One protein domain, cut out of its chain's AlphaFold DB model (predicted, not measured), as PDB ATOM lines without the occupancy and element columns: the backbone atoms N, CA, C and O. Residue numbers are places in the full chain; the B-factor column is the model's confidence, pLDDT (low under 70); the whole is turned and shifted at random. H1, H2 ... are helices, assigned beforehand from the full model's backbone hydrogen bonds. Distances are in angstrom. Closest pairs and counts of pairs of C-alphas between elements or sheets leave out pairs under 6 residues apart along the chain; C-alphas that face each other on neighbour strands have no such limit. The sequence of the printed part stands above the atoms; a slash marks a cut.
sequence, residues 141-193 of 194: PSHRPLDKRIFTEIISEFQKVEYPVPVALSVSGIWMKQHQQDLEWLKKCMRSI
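Overview. This is residues 141 to 193 of the 194 residues of an uncharacterized protein of Mucilaginibacter gotjawali (UniProt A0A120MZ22). The model is a long, loose loop of chain: H1 and H3 run roughly the same way along its length with a gap between them, and the short H2 turns across at the end from which H3 starts. The unnamed stretch of residues 159 to 172 folds back from the far end of H1 to H2 along the long axis, and no two of the helices clearly touch. The printed part has 53 residues with three named helices, in the order H1, H2, H3, and no named strand; its class is all helix. The whole is only just loose, close to compact, with a radius of gyration of the C-alphas of 12.0 A, and it is elongated, spanning 34 by 18 by 16 A.

Arrangement. Go along the printed part from Pro 141, and the first helix you reach is H1, residues 148 to 158. After it, a long link of 14 residues takes you to H2, residues 173 to 178, and H1 and H2 are apart. A tight link of 1 residue, His 179, then leads to H3, residues 180 to 191. Look at Met 176 and Leu 183: their C-alphas, the closest of H2 and H3, are 6.5 A apart. H2 and H3 are close but not clearly touching, with 1 pair of C-alphas within 8 A. They run opposite ways at a steep tilt of 69 degrees, only just short of about perpendicular. H1 and H3 are near each other, with no pair of C-alphas within 8 A but 7 pairs within 10 A. In the backbone of H1, H2 and H3, every O i to N i+4 pair is within hydrogen-bond range.

Along the chain. Find C-alpha 148 at (27.834, -44.104, 37.531), where H1 begins; from there the helix runs 15.7 A to C-alpha 158 at (32.812, -29.766, 41.670). H2 begins at C-alpha 173, at (11.020, -47.016, 46.556), and measures 8.9 A from first to last C-alpha. H3, the longest helix by residues with 12, runs 16.4 A from C-alpha 180 to C-alpha 191 at (30.605, -42.383, 53.020).

Size, cuts and confidence. The two C-alphas farthest apart are those of Lys 160 and Ile 174, at 34.4 A, while Pro 141 and Ile 193, the first and last printed residues, have their C-alphas 27.6 A apart. The printed part has no cut. In the long link, residues 159 to 172, the C-alphas lie 7 to 19 A from the mean of all C-alphas. The mean pLDDT of the printed part is 80.0; look for values under 70 at residue 141 and at residues 190 to 193, of which 190 and 191 belong to H3.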
ATOM      1  N   PRO A 141      11.635 -45.205  37.938       61.31
ATOM      2  CA  PRO A 141      11.771 -46.650  37.796       61.31
ATOM      3  C   PRO A 141      12.175 -47.004  36.359       61.31
ATOM      4  O   PRO A 141      11.373 -47.003  35.429       61.31
ATOM      5  N   SER A 142      13.457 -47.299  36.193       71.50
ATOM      6  CA  SER A 142      14.085 -47.775  34.970       71.50
ATOM      7  C   SER A 142      14.634 -49.161  35.249       71.50
ATOM      8  O   SER A 142      15.094 -49.418  36.351       71.50
ATOM      9  N   HIS A 143      14.619 -50.047  34.258       73.75
ATOM     10  CA  HIS A 143      15.284 -51.352  34.352       73.75
ATOM     11  C   HIS A 143      16.783 -51.271  34.019       73.75
ATOM     12  O   HIS A 143      17.477 -52.285  34.036       73.75
ATOM     13  N   ARG A 144      17.274 -50.087  33.624       78.69
ATOM     14  CA  ARG A 144      18.677 -49.882  33.259       78.69
ATOM     15  C   ARG A 144      19.513 -49.630  34.517       78.69
ATOM     16  O   ARG A 144      19.059 -48.869  35.371       78.69
ATOM     17  N   PRO A 145      20.739 -50.181  34.586       78.94
ATOM     18  CA  PRO A 145      21.685 -49.850  35.644       78.94
ATOM     19  C   PRO A 145      21.912 -48.343  35.754       78.94
ATOM     20  O   PRO A 145      21.829 -47.620  34.755       78.94
ATOM     21  N   LEU A 146      22.242 -47.882  36.959       83.81
ATOM     22  CA  LEU A 146      22.627 -46.494  37.181       83.81
ATOM     23  C   LEU A 146      23.872 -46.151  36.352       83.81
ATOM     24  O   LEU A 146      24.899 -46.828  36.467       83.81
ATOM     25  N   ASP A 147      23.819 -45.073  35.568       85.69
ATOM     26  CA  ASP A 147      25.028 -44.535  34.950       85.69
ATOM     27  C   ASP A 147      25.882 -43.874  36.035       85.69
ATOM     28  O   ASP A 147      25.600 -42.775  36.500       85.69
ATOM     29  N   LYS A 148      26.926 -44.572  36.476       86.75
ATOM     30  CA  LYS A 148      27.834 -44.104  37.531       86.75
ATOM     31  C   LYS A 148      28.732 -42.965  37.055       86.75
ATOM     32  O   LYS A 148      29.215 -42.198  37.887       86.75
ATOM     33  N   ARG A 149      28.927 -42.838  35.737       85.50
ATOM     34  CA  ARG A 149      29.846 -41.870  35.139       85.50
ATOM     35  C   ARG A 149      29.414 -40.440  35.431       85.50
ATOM     36  O   ARG A 149      30.253 -39.638  35.827       85.50
ATOM     37  N   ILE A 150      28.114 -40.154  35.331       82.50
ATOM     38  CA  ILE A 150      27.577 -38.816  35.602       82.50
ATOM     39  C   ILE A 150      27.935 -38.361  37.025       82.50
ATOM     40  O   ILE A 150      28.475 -37.278  37.209       82.50
ATOM     41  N   PHE A 151      27.753 -39.227  38.025       84.19
ATOM     42  CA  PHE A 151      28.070 -38.927  39.423       84.19
ATOM     43  C   PHE A 151      29.569 -38.741  39.646       84.19
ATOM     44  O   PHE A 151      29.966 -37.809  40.343       84.19
ATOM     45  N   THR A 152      30.410 -39.600  39.063       86.19
ATOM     46  CA  THR A 152      31.865 -39.469  39.205       86.19
ATOM     47  C   THR A 152      32.398 -38.206  38.537       86.19
ATOM     48  O   THR A 152      33.255 -37.554  39.122       86.19
ATOM     49  N   GLU A 153      31.869 -37.834  37.366       85.19
ATOM     50  CA  GLU A 153      32.265 -36.624  36.634       85.19
ATOM     51  C   GLU A 153      31.833 -35.357  37.388       85.19
ATOM     52  O   GLU A 153      32.647 -34.460  37.609       85.19
ATOM     53  N   ILE A 154      30.588 -35.318  37.878       82.56
ATOM     54  CA  ILE A 154      30.075 -34.228  38.725       82.56
ATOM     55  C   ILE A 154      30.963 -34.061  39.958       82.56
ATOM     56  O   ILE A 154      31.473 -32.972  40.208       82.56
ATOM     57  N   ILE A 155      31.197 -35.138  40.714       82.88
ATOM     58  CA  ILE A 155      32.027 -35.066  41.922       82.88
ATOM     59  C   ILE A 155      33.445 -34.602  41.563       82.88
ATOM     60  O   ILE A 155      33.983 -33.733  42.245       82.88
ATOM     61  N   SER A 156      34.037 -35.123  40.480       85.50
ATOM     62  CA  SER A 156      35.408 -34.773  40.094       85.50
ATOM     63  C   SER A 156      35.586 -33.315  39.684       85.50
ATOM     64  O   SER A 156      36.654 -32.744  39.920       85.50
ATOM     65  N   GLU A 157      34.560 -32.716  39.082       83.44
ATOM     66  CA  GLU A 157      34.599 -31.323  38.649       83.44
ATOM     67  C   GLU A 157      34.273 -30.365  39.798       83.44
ATOM     68  O   GLU A 157      35.000 -29.394  40.009       83.44
ATOM     69  N   PHE A 158      33.250 -30.665  40.601       81.31
ATOM     70  CA  PHE A 158      32.812 -29.766  41.670       81.31
ATOM     71  C   PHE A 158      33.678 -29.808  42.923       81.31
ATOM     72  O   PHE A 158      33.771 -28.790  43.605       81.31
ATOM     73  N   GLN A 159      34.397 -30.904  43.188       84.06
ATOM     74  CA  GLN A 159      35.337 -30.964  44.318       84.06
ATOM     75  C   GLN A 159      36.456 -29.911  44.229       84.06
ATOM     76  O   GLN A 159      37.093 -29.606  45.233       84.06
ATOM     77  N   LYS A 160      36.713 -29.357  43.032       82.56
ATOM     78  CA  LYS A 160      37.677 -28.266  42.812       82.56
ATOM     79  C   LYS A 160      37.179 -26.927  43.375       82.56
ATOM     80  O   LYS A 160      37.983 -26.022  43.571       82.56
ATOM     81  N   VAL A 161      35.866 -26.798  43.578       79.44
ATOM     82  CA  VAL A 161      35.175 -25.566  43.986       79.44
ATOM     83  C   VAL A 161      34.661 -25.674  45.422       79.44
ATOM     84  O   VAL A 161      34.844 -24.746  46.203       79.44
ATOM     85  N   GLU A 162      34.046 -26.803  45.783       72.75
ATOM     86  CA  GLU A 162      33.458 -27.037  47.104       72.75
ATOM     87  C   GLU A 162      33.639 -28.502  47.520       72.75
ATOM     88  O   GLU A 162      33.391 -29.421  46.735       72.75
ATOM     89  N   TYR A 163      34.066 -28.727  48.767       75.88
ATOM     90  CA  TYR A 163      34.178 -30.063  49.347       75.88
ATOM     91  C   TYR A 163      33.594 -30.096  50.772       75.88
ATOM     92  O   TYR A 163      34.026 -29.305  51.614       75.88
ATOM     93  N   PRO A 164      32.663 -31.021  51.078       74.31
ATOM     94  CA  PRO A 164      32.117 -32.041  50.179       74.31
ATOM     95  C   PRO A 164      31.183 -31.474  49.104       74.31
ATOM     96  O   PRO A 164      30.468 -30.512  49.352       74.31
ATOM     97  N   VAL A 165      31.163 -32.105  47.926       77.12
ATOM     98  CA  VAL A 165      30.290 -31.693  46.814       77.12
ATOM     99  C   VAL A 165      28.816 -31.845  47.225       77.12
ATOM    100  O   VAL A 165      28.399 -32.970  47.529       77.12
ATOM    101  N   PRO A 166      28.006 -30.768  47.223       71.81
ATOM    102  CA  PRO A 166      26.610 -30.841  47.638       71.81
ATOM    103  C   PRO A 166      25.758 -31.510  46.550       71.81
ATOM    104  O   PRO A 166      25.452 -30.918  45.517       71.81
ATOM    105  N   VAL A 167      25.347 -32.760  46.785       73.25
ATOM    106  CA  VAL A 167      24.475 -33.524  45.875       73.25
ATOM    107  C   VAL A 167      23.240 -34.017  46.623       73.25
ATOM    108  O   VAL A 167      23.356 -34.663  47.665       73.25
ATOM    109  N   ALA A 168      22.058 -33.765  46.058       74.69
ATOM    110  CA  ALA A 168      20.786 -34.305  46.530       74.69
ATOM    111  C   ALA A 168      20.181 -35.236  45.470       74.69
ATOM    112  O   ALA A 168      20.145 -34.897  44.288       74.69
ATOM    113  N   LEU A 169      19.696 -36.409  45.891       74.56
ATOM    114  CA  LEU A 169      19.090 -37.408  45.006       74.56
ATOM    115  C   LEU A 169      17.727 -37.839  45.530       74.56
ATOM    116  O   LEU A 169      17.605 -38.245  46.686       74.56
ATOM    117  N   SER A 170      16.732 -37.821  44.645       77.38
ATOM    118  CA  SER A 170      15.399 -38.365  44.900       77.38
ATOM    119  C   SER A 170      15.260 -39.696  44.168       77.38
ATOM    120  O   SER A 170      15.475 -39.778  42.960       77.38
ATOM    121  N   VAL A 171      14.924 -40.754  44.909       78.06
ATOM    122  CA  VAL A 171      14.808 -42.118  44.373       78.06
ATOM    123  C   VAL A 171      13.469 -42.737  44.746       78.06
ATOM    124  O   VAL A 171      13.026 -42.651  45.893       78.06
ATOM    125  N   SER A 172      12.819 -43.402  43.790       80.19
ATOM    126  CA  SER A 172      11.578 -44.127  44.078       80.19
ATOM    127  C   SER A 172      11.842 -45.403  44.891       80.19
ATOM    128  O   SER A 172      12.845 -46.096  44.705       80.19
ATOM    129  N   GLY A 173      10.900 -45.784  45.762       80.25
ATOM    130  CA  GLY A 173      11.020 -47.016  46.556       80.25
ATOM    131  C   GLY A 173      11.056 -48.297  45.709       80.25
ATOM    132  O   GLY A 173      11.665 -49.289  46.111       80.25
ATOM    133  N   ILE A 174      10.441 -48.282  44.522       83.38
ATOM    134  CA  ILE A 174      10.510 -49.389  43.555       83.38
ATOM    135  C   ILE A 174      11.929 -49.501  42.989       83.38
ATOM    136  O   ILE A 174      12.498 -50.594  42.994       83.38
ATOM    137  N   TRP A 175      12.530 -48.374  42.592       86.56
ATOM    138  CA  TRP A 175      13.905 -48.339  42.100       86.56
ATOM    139  C   TRP A 175      14.885 -48.884  43.146       86.56
ATOM    140  O   TRP A 175      15.673 -49.772  42.829       86.56
ATOM    141  N   MET A 176      14.758 -48.460  44.412       84.94
ATOM    142  CA  MET A 176      15.603 -48.939  45.521       84.94
ATOM    143  C   MET A 176      15.552 -50.460  45.705       84.94
ATOM    144  O   MET A 176      16.571 -51.081  46.009       84.94
ATOM    145  N   LYS A 177      14.374 -51.074  45.533       86.19
ATOM    146  CA  LYS A 177      14.216 -52.532  45.645       86.19
ATOM    147  C   LYS A 177      14.896 -53.274  44.500       86.19
ATOM    148  O   LYS A 177      15.448 -54.347  44.730       86.19
ATOM    149  N   GLN A 178      14.831 -52.712  43.296       87.62
ATOM    150  CA  GLN A 178      15.342 -53.326  42.071       87.62
ATOM    151  C   GLN A 178      16.846 -53.081  41.860       87.62
ATOM    152  O   GLN A 178      17.509 -53.912  41.250       87.62
ATOM    153  N   HIS A 179      17.405 -51.997  42.411       88.50
ATOM    154  CA  HIS A 179      18.779 -51.537  42.154       88.50
ATOM    155  C   HIS A 179      19.630 -51.512  43.429       88.50
ATOM    156  O   HIS A 179      20.311 -50.533  43.732       88.50
ATOM    157  N   GLN A 180      19.603 -52.599  44.205       91.06
ATOM    158  CA  GLN A 180      20.285 -52.665  45.507       91.06
ATOM    159  C   GLN A 180      21.796 -52.413  45.403       91.06
ATOM    160  O   GLN A 180      22.355 -51.694  46.227       91.06
ATOM    161  N   GLN A 181      22.454 -52.952  44.372       90.62
ATOM    162  CA  GLN A 181      23.893 -52.755  44.160       90.62
ATOM    163  C   GLN A 181      24.241 -51.291  43.859       90.62
ATOM    164  O   GLN A 181      25.233 -50.773  44.373       90.62
ATOM    165  N   ASP A 182      23.418 -50.610  43.061       89.06
ATOM    166  CA  ASP A 182      23.632 -49.201  42.726       89.06
ATOM    167  C   ASP A 182      23.304 -48.286  43.911       89.06
ATOM    168  O   ASP A 182      24.016 -47.312  44.148       89.06
ATOM    169  N   LEU A 183      22.302 -48.637  44.725       89.31
ATOM    170  CA  LEU A 183      22.015 -47.944  45.980       89.31
ATOM    171  C   LEU A 183      23.182 -48.057  46.974       89.31
ATOM    172  O   LEU A 183      23.555 -47.064  47.598       89.31
ATOM    173  N   GLU A 184      23.781 -49.242  47.126       90.25
ATOM    174  CA  GLU A 184      24.966 -49.411  47.977       90.25
ATOM    175  C   GLU A 184      26.184 -48.660  47.427       90.25
ATOM    176  O   GLU A 184      26.950 -48.075  48.198       90.25
ATOM    177  N   TRP A 185      26.336 -48.594  46.101       90.31
ATOM    178  CA  TRP A 185      27.362 -47.767  45.469       90.31
ATOM    179  C   TRP A 185      27.169 -46.275  45.788       90.31
ATOM    180  O   TRP A 185      28.111 -45.638  46.263       90.31
ATOM    181  N   LEU A 186      25.948 -45.744  45.646       87.19
ATOM    182  CA  LEU A 186      25.614 -44.359  46.009       87.19
ATOM    183  C   LEU A 186      25.908 -44.072  47.491       87.19
ATOM    184  O   LEU A 186      26.554 -43.077  47.819       87.19
ATOM    185  N   LYS A 187      25.523 -44.980  48.400       85.00
ATOM    186  CA  LYS A 187      25.842 -44.863  49.836       85.00
ATOM    187  C   LYS A 187      27.347 -44.860  50.098       85.00
ATOM    188  O   LYS A 187      27.806 -44.160  50.999       85.00
ATOM    189  N   LYS A 188      28.130 -45.638  49.346       84.19
ATOM    190  CA  LYS A 188      29.595 -45.646  49.465       84.19
ATOM    191  C   LYS A 188      30.198 -44.321  48.998       84.19
ATOM    192  O   LYS A 188      31.077 -43.811  49.688       84.19
ATOM    193  N   CYS A 189      29.699 -43.741  47.906       75.44
ATOM    194  CA  CYS A 189      30.093 -42.400  47.461       75.44
ATOM    195  C   CYS A 189      29.834 -41.345  48.545       75.44
ATOM    196  O   CYS A 189      30.709 -40.530  48.804       75.44
ATOM    197  N   MET A 190      28.702 -41.426  49.256       68.00
ATOM    198  CA  MET A 190      28.415 -40.540  50.395       68.00
ATOM    199  C   MET A 190      29.348 -40.769  51.598       68.00
ATOM    200  O   MET A 190      29.664 -39.833  52.321       68.00
ATOM    201  N   ARG A 191      29.776 -42.013  51.852       62.03
ATOM    202  CA  ARG A 191      30.605 -42.383  53.020       62.03
ATOM    203  C   ARG A 191      32.104 -42.171  52.824       62.03
ATOM    204  O   ARG A 191      32.818 -42.074  53.814       62.03
ATOM    205  N   SER A 192      32.583 -42.120  51.580       55.16
ATOM    206  CA  SER A 192      33.991 -41.832  51.257       55.16
ATOM    207  C   SER A 192      34.371 -40.361  51.481       55.16
ATOM    208  O   SER A 192      35.488 -39.960  51.167       55.16
ATOM    209  N   ILE A 193      33.435 -39.576  52.010       49.66
ATOM    210  CA  ILE A 193      33.584 -38.201  52.457       49.66
ATOM    211  C   ILE A 193      33.981 -38.245  53.943       49.66
ATOM    212  O   ILE A 193      33.137 -38.146  54.836       49.66
TER     213      ILE A 193